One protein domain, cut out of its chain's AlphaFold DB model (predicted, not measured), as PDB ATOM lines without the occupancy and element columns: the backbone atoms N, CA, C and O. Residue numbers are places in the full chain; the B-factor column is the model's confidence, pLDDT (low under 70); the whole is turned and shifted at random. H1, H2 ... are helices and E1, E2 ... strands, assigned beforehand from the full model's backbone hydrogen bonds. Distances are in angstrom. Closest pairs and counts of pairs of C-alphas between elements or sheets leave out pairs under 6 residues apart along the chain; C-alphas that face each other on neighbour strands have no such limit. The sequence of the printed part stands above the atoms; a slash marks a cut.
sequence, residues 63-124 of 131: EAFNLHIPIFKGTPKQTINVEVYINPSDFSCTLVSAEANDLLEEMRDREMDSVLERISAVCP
ATOM      1  N   GLU A  63     115.759  88.854 131.561       69.88
ATOM      2  CA  GLU A  63     114.634  89.404 130.781       69.88
ATOM      3  C   GLU A  63     114.027  88.341 129.851       69.88
ATOM      4  O   GLU A  63     112.817  88.309 129.625       69.88
ATOM      5  N   ALA A  64     114.871  87.429 129.363       74.56
ATOM      6  CA  ALA A  64     114.471  86.292 128.558       74.56
ATOM      7  C   ALA A  64     115.418  85.098 128.746       74.56
ATOM      8  O   ALA A  64     116.605  85.261 129.044       74.56
ATOM      9  N   PHE A  65     114.909  83.886 128.538       75.44
ATOM     10  CA  PHE A  65     115.704  82.661 128.543       75.44
ATOM     11  C   PHE A  65     115.202  81.658 127.505       75.44
ATOM     12  O   PHE A  65     114.055  81.689 127.074       75.44
ATOM     13  N   ASN A  66     116.080  80.737 127.110       75.69
ATOM     14  CA  ASN A  66     115.758  79.713 126.123       75.69
ATOM     15  C   ASN A  66     115.272  78.428 126.805       75.69
ATOM     16  O   ASN A  66     115.963  77.878 127.666       75.69
ATOM     17  N   LEU A  67     114.124  77.906 126.376       72.88
ATOM     18  CA  LEU A  67     113.595  76.606 126.783       72.88
ATOM     19  C   LEU A  67     113.785  75.577 125.679       72.88
ATOM     20  O   LEU A  67     113.353  75.798 124.559       72.88
ATOM     21  N   HIS A  68     114.356  74.416 126.001       75.38
ATOM     22  CA  HIS A  68     114.500  73.312 125.050       75.38
ATOM     23  C   HIS A  68     113.457  72.216 125.312       75.38
ATOM     24  O   HIS A  68     113.718  71.232 126.019       75.38
ATOM     25  N   ILE A  69     112.251  72.403 124.772       72.69
ATOM     26  CA  ILE A  69     111.073  71.567 125.041       72.69
ATOM     27  C   ILE A  69     110.315  71.222 123.751       72.69
ATOM     28  O   ILE A  69     110.423  71.941 122.761       72.69
ATOM     29  N   PRO A  70     109.563  70.108 123.709       68.75
ATOM     30  CA  PRO A  70     108.656  69.848 122.598       68.75
ATOM     31  C   PRO A  70     107.380  70.689 122.758       68.75
ATOM     32  O   PRO A  70     106.846  70.781 123.864       68.75
ATOM     33  N   ILE A  71     106.886  71.271 121.663       73.38
ATOM     34  CA  ILE A  71     105.662  72.092 121.665       73.38
ATOM     35  C   ILE A  71     104.423  71.200 121.819       73.38
ATOM     36  O   ILE A  71     103.593  71.427 122.697       73.38
ATOM     37  N   PHE A  72     104.353  70.113 121.044       67.56
ATOM     38  CA  PHE A  72     103.339  69.069 121.197       67.56
ATOM     39  C   PHE A  72     103.940  67.774 121.735       67.56
ATOM     40  O   PHE A  72     105.096  67.422 121.484       67.56
ATOM     41  N   LYS A  73     103.130  67.000 122.459       67.69
ATOM     42  CA  LYS A  73     103.542  65.667 122.907       67.69
ATOM     43  C   LYS A  73     103.835  64.787 121.690       67.69
ATOM     44  O   LYS A  73     102.995  64.647 120.817       67.69
ATOM     45  N   GLY A  74     105.008  64.166 121.671       68.19
ATOM     46  CA  GLY A  74     105.451  63.279 120.591       68.19
ATOM     47  C   GLY A  74     106.292  63.970 119.519       68.19
ATOM     48  O   GLY A  74     106.886  63.278 118.701       68.19
ATOM     49  N   THR A  75     106.403  65.301 119.560       67.38
ATOM     50  CA  THR A  75     107.187  66.084 118.590       67.38
ATOM     51  C   THR A  75     108.641  66.275 119.043       67.38
ATOM     52  O   THR A  75     108.938  66.138 120.239       67.38
ATOM     53  N   PRO A  76     109.581  66.543 118.114       76.69
ATOM     54  CA  PRO A  76     110.963  66.854 118.468       76.69
ATOM     55  C   PRO A  76     111.056  68.089 119.372       76.69
ATOM     56  O   PRO A  76     110.233  69.003 119.312       76.69
ATOM     57  N   LYS A  77     112.078  68.114 120.233       78.19
ATOM     58  CA  LYS A  77     112.341  69.257 121.114       78.19
ATOM     59  C   LYS A  77     112.850  70.436 120.301       78.19
ATOM     60  O   LYS A  77     113.712  70.265 119.441       78.19
ATOM     61  N   GLN A  78     112.361  71.617 120.637       76.25
ATOM     62  CA  GLN A  78     112.723  72.868 119.994       76.25
ATOM     63  C   GLN A  78     113.186  73.848 121.059       76.25
ATOM     64  O   GLN A  78     112.763  73.777 122.214       76.25
ATOM     65  N   THR A  79     114.107  74.722 120.678       80.69
ATOM     66  CA  THR A  79     114.543  75.806 121.549       80.69
ATOM     67  C   THR A  79     113.629  76.992 121.294       80.69
ATOM     68  O   THR A  79     113.647  77.504 120.187       80.69
ATOM     69  N   ILE A  80     112.847  77.391 122.293       79.00
ATOM     70  CA  ILE A  80     111.965  78.560 122.231       79.00
ATOM     71  C   ILE A  80     112.501  79.654 123.146       79.00
ATOM     72  O   ILE A  80     112.938  79.372 124.268       79.00
ATOM     73  N   ASN A  81     112.455  80.897 122.682       80.81
ATOM     74  CA  ASN A  81     112.760  82.043 123.528       80.81
ATOM     75  C   ASN A  81     111.536  82.404 124.385       80.81
ATOM     76  O   ASN A  81     110.427  82.535 123.863       80.81
ATOM     77  N   VAL A  82     111.729  82.537 125.696       77.69
ATOM     78  CA  VAL A  82     110.693  82.914 126.659       77.69
ATOM     79  C   VAL A  82     111.080  84.205 127.357       77.69
ATOM     80  O   VAL A  82     112.101  84.271 128.040       77.69
ATOM     81  N   GLU A  83     110.209  85.196 127.245       77.50
ATOM     82  CA  GLU A  83     110.276  86.467 127.949       77.50
ATOM     83  C   GLU A  83     109.618  86.355 129.325       77.50
ATOM     84  O   GLU A  83     108.564  85.725 129.492       77.50
ATOM     85  N   VAL A  84     110.242  86.988 130.317       73.38
ATOM     86  CA  VAL A  84     109.793  86.965 131.710       73.38
ATOM     87  C   VAL A  84     109.256  88.330 132.101       73.38
ATOM     88  O   VAL A  84     109.995  89.305 132.198       73.38
ATOM     89  N   TYR A  85     107.966  88.383 132.413       72.00
ATOM     90  CA  TYR A  85     107.310  89.579 132.921       72.00
ATOM     91  C   TYR A  85     106.944  89.382 134.382       72.00
ATOM     92  O   TYR A  85     106.177  88.481 134.718       72.00
ATOM     93  N   ILE A  86     107.451  90.246 135.259       69.31
ATOM     94  CA  ILE A  86     107.044  90.257 136.665       69.31
ATOM     95  C   ILE A  86     106.213  91.489 136.948       69.31
ATOM     96  O   ILE A  86     106.642  92.618 136.716       69.31
ATOM     97  N   ASN A  87     105.030  91.262 137.502       68.44
ATOM     98  CA  ASN A  87     104.203  92.335 138.001       68.44
ATOM     99  C   ASN A  87     104.788  92.854 139.330       68.44
ATOM    100  O   ASN A  87     104.873  92.113 140.312       68.44
ATOM    101  N   PRO A  88     105.160  94.140 139.402       64.94
ATOM    102  CA  PRO A  88     105.792  94.719 140.585       64.94
ATOM    103  C   PRO A  88     104.854  94.883 141.789       64.94
ATOM    104  O   PRO A  88     105.304  95.212 142.884       64.94
ATOM    105  N   SER A  89     103.541  94.727 141.591       67.94
ATOM    106  CA  SER A  89     102.539  94.921 142.644       67.94
ATOM    107  C   SER A  89     102.230  93.657 143.445       67.94
ATOM    108  O   SER A  89     101.994  93.753 144.648       67.94
ATOM    109  N   ASP A  90     102.260  92.488 142.808       69.69
ATOM    110  CA  ASP A  90     101.894  91.198 143.409       69.69
ATOM    111  C   ASP A  90     102.949  90.097 143.200       69.69
ATOM    112  O   ASP A  90     102.757  88.970 143.660       69.69
ATOM    113  N   PHE A  91     104.065  90.414 142.531       63.03
ATOM    114  CA  PHE A  91     105.125  89.473 142.156       63.03
ATOM    115  C   PHE A  91     104.638  88.285 141.318       63.03
ATOM    116  O   PHE A  91     105.281  87.231 141.290       63.03
ATOM    117  N   SER A  92     103.508  88.429 140.623       63.84
ATOM    118  CA  SER A  92     103.096  87.438 139.635       63.84
ATOM    119  C   SER A  92     104.091  87.429 138.472       63.84
ATOM    120  O   SER A  92     104.512  88.477 137.985       63.84
ATOM    121  N   CYS A  93     104.505  86.229 138.065       64.00
ATOM    122  CA  CYS A  93     105.427  86.006 136.958       64.00
ATOM    123  C   CYS A  93     104.640  85.443 135.775       64.00
ATOM    124  O   CYS A  93     104.048  84.367 135.879       64.00
ATOM    125  N   THR A  94     104.673  86.151 134.656       69.94
ATOM    126  CA  THR A  94     104.076  85.749 133.386       69.94
ATOM    127  C   THR A  94     105.195  85.425 132.411       69.94
ATOM    128  O   THR A  94     106.118  86.214 132.228       69.94
ATOM    129  N   LEU A  95     105.109  84.251 131.795       71.81
ATOM    130  CA  LEU A  95     106.044  83.800 130.772       71.81
ATOM    131  C   LEU A  95     105.362  83.923 129.416       71.81
ATOM    132  O   LEU A  95     104.265  83.391 129.237       71.81
ATOM    133  N   VAL A  96     105.995  84.624 128.481       75.19
ATOM    134  CA  VAL A  96     105.446  84.857 127.141       75.19
ATOM    135  C   VAL A  96     106.477  84.443 126.102       75.19
ATOM    136  O   VAL A  96     107.662  84.699 126.255       75.19
ATOM    137  N   SER A  97     106.028  83.788 125.038       76.62
ATOM    138  CA  SER A  97     106.866  83.454 123.889       76.62
ATOM    139  C   SER A  97     106.057  83.684 122.622       76.62
ATOM    140  O   SER A  97     105.069  82.988 122.392       76.62
ATOM    141  N   ALA A  98     106.453  84.678 121.824       77.38
ATOM    142  CA  ALA A  98     105.820  84.947 120.533       77.38
ATOM    143  C   ALA A  98     106.087  83.800 119.542       77.38
ATOM    144  O   ALA A  98     105.165  83.292 118.915       77.38
ATOM    145  N   GLU A  99     107.331  83.313 119.508       71.25
ATOM    146  CA  GLU A  99     107.772  82.203 118.655       71.25
ATOM    147  C   GLU A  99     106.999  80.906 118.931       71.25
ATOM    148  O   GLU A  99     106.631  80.184 118.006       71.25
ATOM    149  N   ALA A 100     106.705  80.614 120.203       70.00
ATOM    150  CA  ALA A 100     105.926  79.432 120.547       70.00
ATOM    151  C   ALA A 100     104.496  79.495 119.995       70.00
ATOM    152  O   ALA A 100     103.945  78.449 119.668       70.00
ATOM    153  N   ASN A 101     103.896  80.685 119.891       73.69
ATOM    154  CA  ASN A 101     102.526  80.835 119.408       73.69
ATOM    155  C   ASN A 101     102.424  80.578 117.898       73.69
ATOM    156  O   ASN A 101     101.545  79.835 117.468       73.69
ATOM    157  N   ASP A 102     103.367  81.108 117.122       75.69
ATOM    158  CA  ASP A 102     103.422  80.882 115.673       75.69
ATOM    159  C   ASP A 102     103.698  79.402 115.361       75.69
ATOM    160  O   ASP A 102     103.006  78.769 114.561       75.69
ATOM    161  N   LEU A 103     104.658  78.802 116.077       71.88
ATOM    162  CA  LEU A 103     104.960  77.378 115.940       71.88
ATOM    163  C   LEU A 103     103.798  76.482 116.388       71.88
ATOM    164  O   LEU A 103     103.629  75.393 115.845       71.88
ATOM    165  N   LEU A 104     103.001  76.902 117.377       73.69
ATOM    166  CA  LEU A 104     101.835  76.146 117.838       73.69
ATOM    167  C   LEU A 104     100.791  75.993 116.732       73.69
ATOM    168  O   LEU A 104     100.286  74.887 116.556       73.69
ATOM    169  N   GLU A 105     100.475  77.062 115.999       77.31
ATOM    170  CA  GLU A 105      99.487  77.010 114.915       77.31
ATOM    171  C   GLU A 105      99.981  76.143 113.753       77.31
ATOM    172  O   GLU A 105      99.303  75.187 113.372       77.31
ATOM    173  N   GLU A 106     101.204  76.381 113.265       78.00
ATOM    174  CA  GLU A 106     101.767  75.600 112.156       78.00
ATOM    175  C   GLU A 106     101.905  74.110 112.490       78.00
ATOM    176  O   GLU A 106     101.648  73.241 111.651       78.00
ATOM    177  N   MET A 107     102.351  73.792 113.709       74.44
ATOM    178  CA  MET A 107     102.514  72.404 114.126       74.44
ATOM    179  C   MET A 107     101.176  71.729 114.391       74.44
ATOM    180  O   MET A 107     101.059  70.538 114.120       74.44
ATOM    181  N   ARG A 108     100.174  72.448 114.910       77.88
ATOM    182  CA  ARG A 108      98.845  71.875 115.139       77.88
ATOM    183  C   ARG A 108      98.281  71.336 113.833       77.88
ATOM    184  O   ARG A 108      97.903  70.169 113.792       77.88
ATOM    185  N   ASP A 109      98.269  72.168 112.798       82.31
ATOM    186  CA  ASP A 109      97.640  71.829 111.522       82.31
ATOM    187  C   ASP A 109      98.409  70.693 110.837       82.31
ATOM    188  O   ASP A 109      97.829  69.664 110.500       82.31
ATOM    189  N   ARG A 110      99.746  70.784 110.789       83.62
ATOM    190  CA  ARG A 110     100.602  69.731 110.216       83.62
ATOM    191  C   ARG A 110     100.442  68.376 110.908       83.62
ATOM    192  O   ARG A 110     100.400  67.336 110.248       83.62
ATOM    193  N   GLU A 111     100.427  68.361 112.239       80.88
ATOM    194  CA  GLU A 111     100.297  67.115 112.995       80.88
ATOM    195  C   GLU A 111      98.870  66.555 112.897       80.88
ATOM    196  O   GLU A 111      98.706  65.334 112.844       80.88
ATOM    197  N   MET A 112      97.847  67.416 112.820       82.19
ATOM    198  CA  MET A 112      96.474  66.997 112.526       82.19
ATOM    199  C   MET A 112      96.389  66.334 111.154       82.19
ATOM    200  O   MET A 112      95.955  65.185 111.093       82.19
ATOM    201  N   ASP A 113      96.889  66.974 110.098       85.81
ATOM    202  CA  ASP A 113      96.892  66.424 108.737       85.81
ATOM    203  C   ASP A 113      97.580  65.055 108.679       85.81
ATOM    204  O   ASP A 113      97.020  64.085 108.167       85.81
ATOM    205  N   SER A 114      98.755  64.932 109.302       84.00
ATOM    206  CA  SER A 114      99.497  63.667 109.403       84.00
ATOM    207  C   SER A 114      98.682  62.560 110.086       84.00
ATOM    208  O   SER A 114      98.705  61.391 109.680       84.00
ATOM    209  N   VAL A 115      97.925  62.896 111.135       81.56
ATOM    210  CA  VAL A 115      97.033  61.939 111.801       81.56
ATOM    211  C   VAL A 115      95.846  61.576 110.908       81.56
ATOM    212  O   VAL A 115      95.505  60.392 110.835       81.56
ATOM    213  N   LEU A 116      95.245  62.541 110.208       85.00
ATOM    214  CA  LEU A 116      94.131  62.295 109.290       85.00
ATOM    215  C   LEU A 116      94.548  61.402 108.115       85.00
ATOM    216  O   LEU A 116      93.848  60.435 107.812       85.00
ATOM    217  N   GLU A 117      95.720  61.641 107.523       86.44
ATOM    218  CA  GLU A 117      96.292  60.788 106.475       86.44
ATOM    219  C   GLU A 117      96.471  59.347 106.961       86.44
ATOM    220  O   GLU A 117      96.085  58.391 106.282       86.44
ATOM    221  N   ARG A 118      97.004  59.167 108.176       84.50
ATOM    222  CA  ARG A 118      97.182  57.837 108.775       84.50
ATOM    223  C   ARG A 118      95.855  57.122 109.009       84.50
ATOM    224  O   ARG A 118      95.799  55.904 108.853       84.50
ATOM    225  N   ILE A 119      94.805  57.846 109.394       84.81
ATOM    226  CA  ILE A 119      93.463  57.278 109.568       84.81
ATOM    227  C   ILE A 119      92.885  56.886 108.207       84.81
ATOM    228  O   ILE A 119      92.443  55.748 108.054       84.81
ATOM    229  N   SER A 120      92.955  57.777 107.216       83.75
ATOM    230  CA  SER A 120      92.458  57.537 105.856       83.75
ATOM    231  C   SER A 120      93.133  56.329 105.197       83.75
ATOM    232  O   SER A 120      92.463  55.496 104.589       83.75
ATOM    233  N   ALA A 121      94.445  56.163 105.399       86.38
ATOM    234  CA  ALA A 121      95.192  55.020 104.884       86.38
ATOM    235  C   ALA A 121      94.758  53.675 105.499       86.38
ATOM    236  O   ALA A 121      94.848  52.638 104.845       86.38
ATOM    237  N   VAL A 122      94.313  53.674 106.760       88.31
ATOM    238  CA  VAL A 122      93.907  52.455 107.480       88.31
ATOM    239  C   VAL A 122      92.417  52.156 107.299       88.31
ATOM    240  O   VAL A 122      92.033  50.989 107.251       88.31
ATOM    241  N   CYS A 123      91.572  53.184 107.206       81.94
ATOM    242  CA  CYS A 123      90.129  53.034 107.064       81.94
ATOM    243  C   CYS A 123      89.549  54.129 106.148       81.94
ATOM    244  O   CYS A 123      89.095  55.165 106.637       81.94
ATOM    245  N   PRO A 124      89.546  53.904 104.820       81.31
ATOM    246  CA  PRO A 124      89.107  54.905 103.846       81.31
ATOM    247  C   PRO A 124      87.590  55.154 103.859       81.31
ATOM    248  O   PRO A 124      87.138  56.181 103.361       81.31
TER     249      PRO A 124
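What this domain is: This is residues 63 to 124 of the 131 residues of an uncharacterized protein of Bacteroides uniformis (UniProt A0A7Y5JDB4). A narrow, staggered ribbon of three antiparallel strands continues into one long helix, which grazes the ribbon with its first residues and then sticks out as an arm, free from residue 112 on. The arm makes much of the length of a rod spanning 57 by 20 by 16 A. The printed part has 62 residues, with E1, E2, E3 and H1 in that order along the chain; the sheet order is E1, E2, E3, antiparallel throughout, and the class is mixed, helices and strands. The whole is extended, with a radius of gyration of the C-alphas of 16.7 A.

Where its parts are: E2, residues 78 to 86, is the longest strand, 24.7 A from first to last C-alpha. E1, residues 64 to 69, measures 15.5 A and begins with C-alpha 64 at (114.471, 86.292, 128.558). E3, residues 93 to 96, measures 9.9 A. H1, residues 98 to 122, measures 37.0 A and ends with C-alpha 122 at (93.907, 52.455, 107.480).

How they stand to each other: The sheet is a meander, each strand the antiparallel neighbour of the one before, and only just strongly twisted, its C-alphas lying up to 4.4 A off the best plane. E2 is the inner strand, and its pairing is staggered: residues 78 to 83 pair with E1 and residues 83 to 86 with E3. In the hairpin E1 and E2, at 141 degrees, N 67 and O 80 are within hydrogen-bond range at 2.8 A. In the hairpin E2 and E3, also at 141 degrees, N 85 and O 94 are within range at 2.9 A. The edge strands E1 and E3 are apart. H1 only grazes the sheet, with its residues 98 to 103; its closest C-alphas to E2 are those of Ala 100 and Ile 80, 6.3 A apart. In H1 every O i to N i+4 pair is within hydrogen-bond range.

The domain as a whole: The C-alphas of Ser 89 and Pro 124 are the two farthest apart, at 57.3 A. Residues 87 to 92 stand free, as do residues 112 to 124, of which 112 to 122 belong to H1. The printed part has no cut; the link E3 to H1 is tight, and no link is long. The mean pLDDT of the printed part is 75.7, with residues 63, 70, 72 to 75 and 86 to 94 under 70.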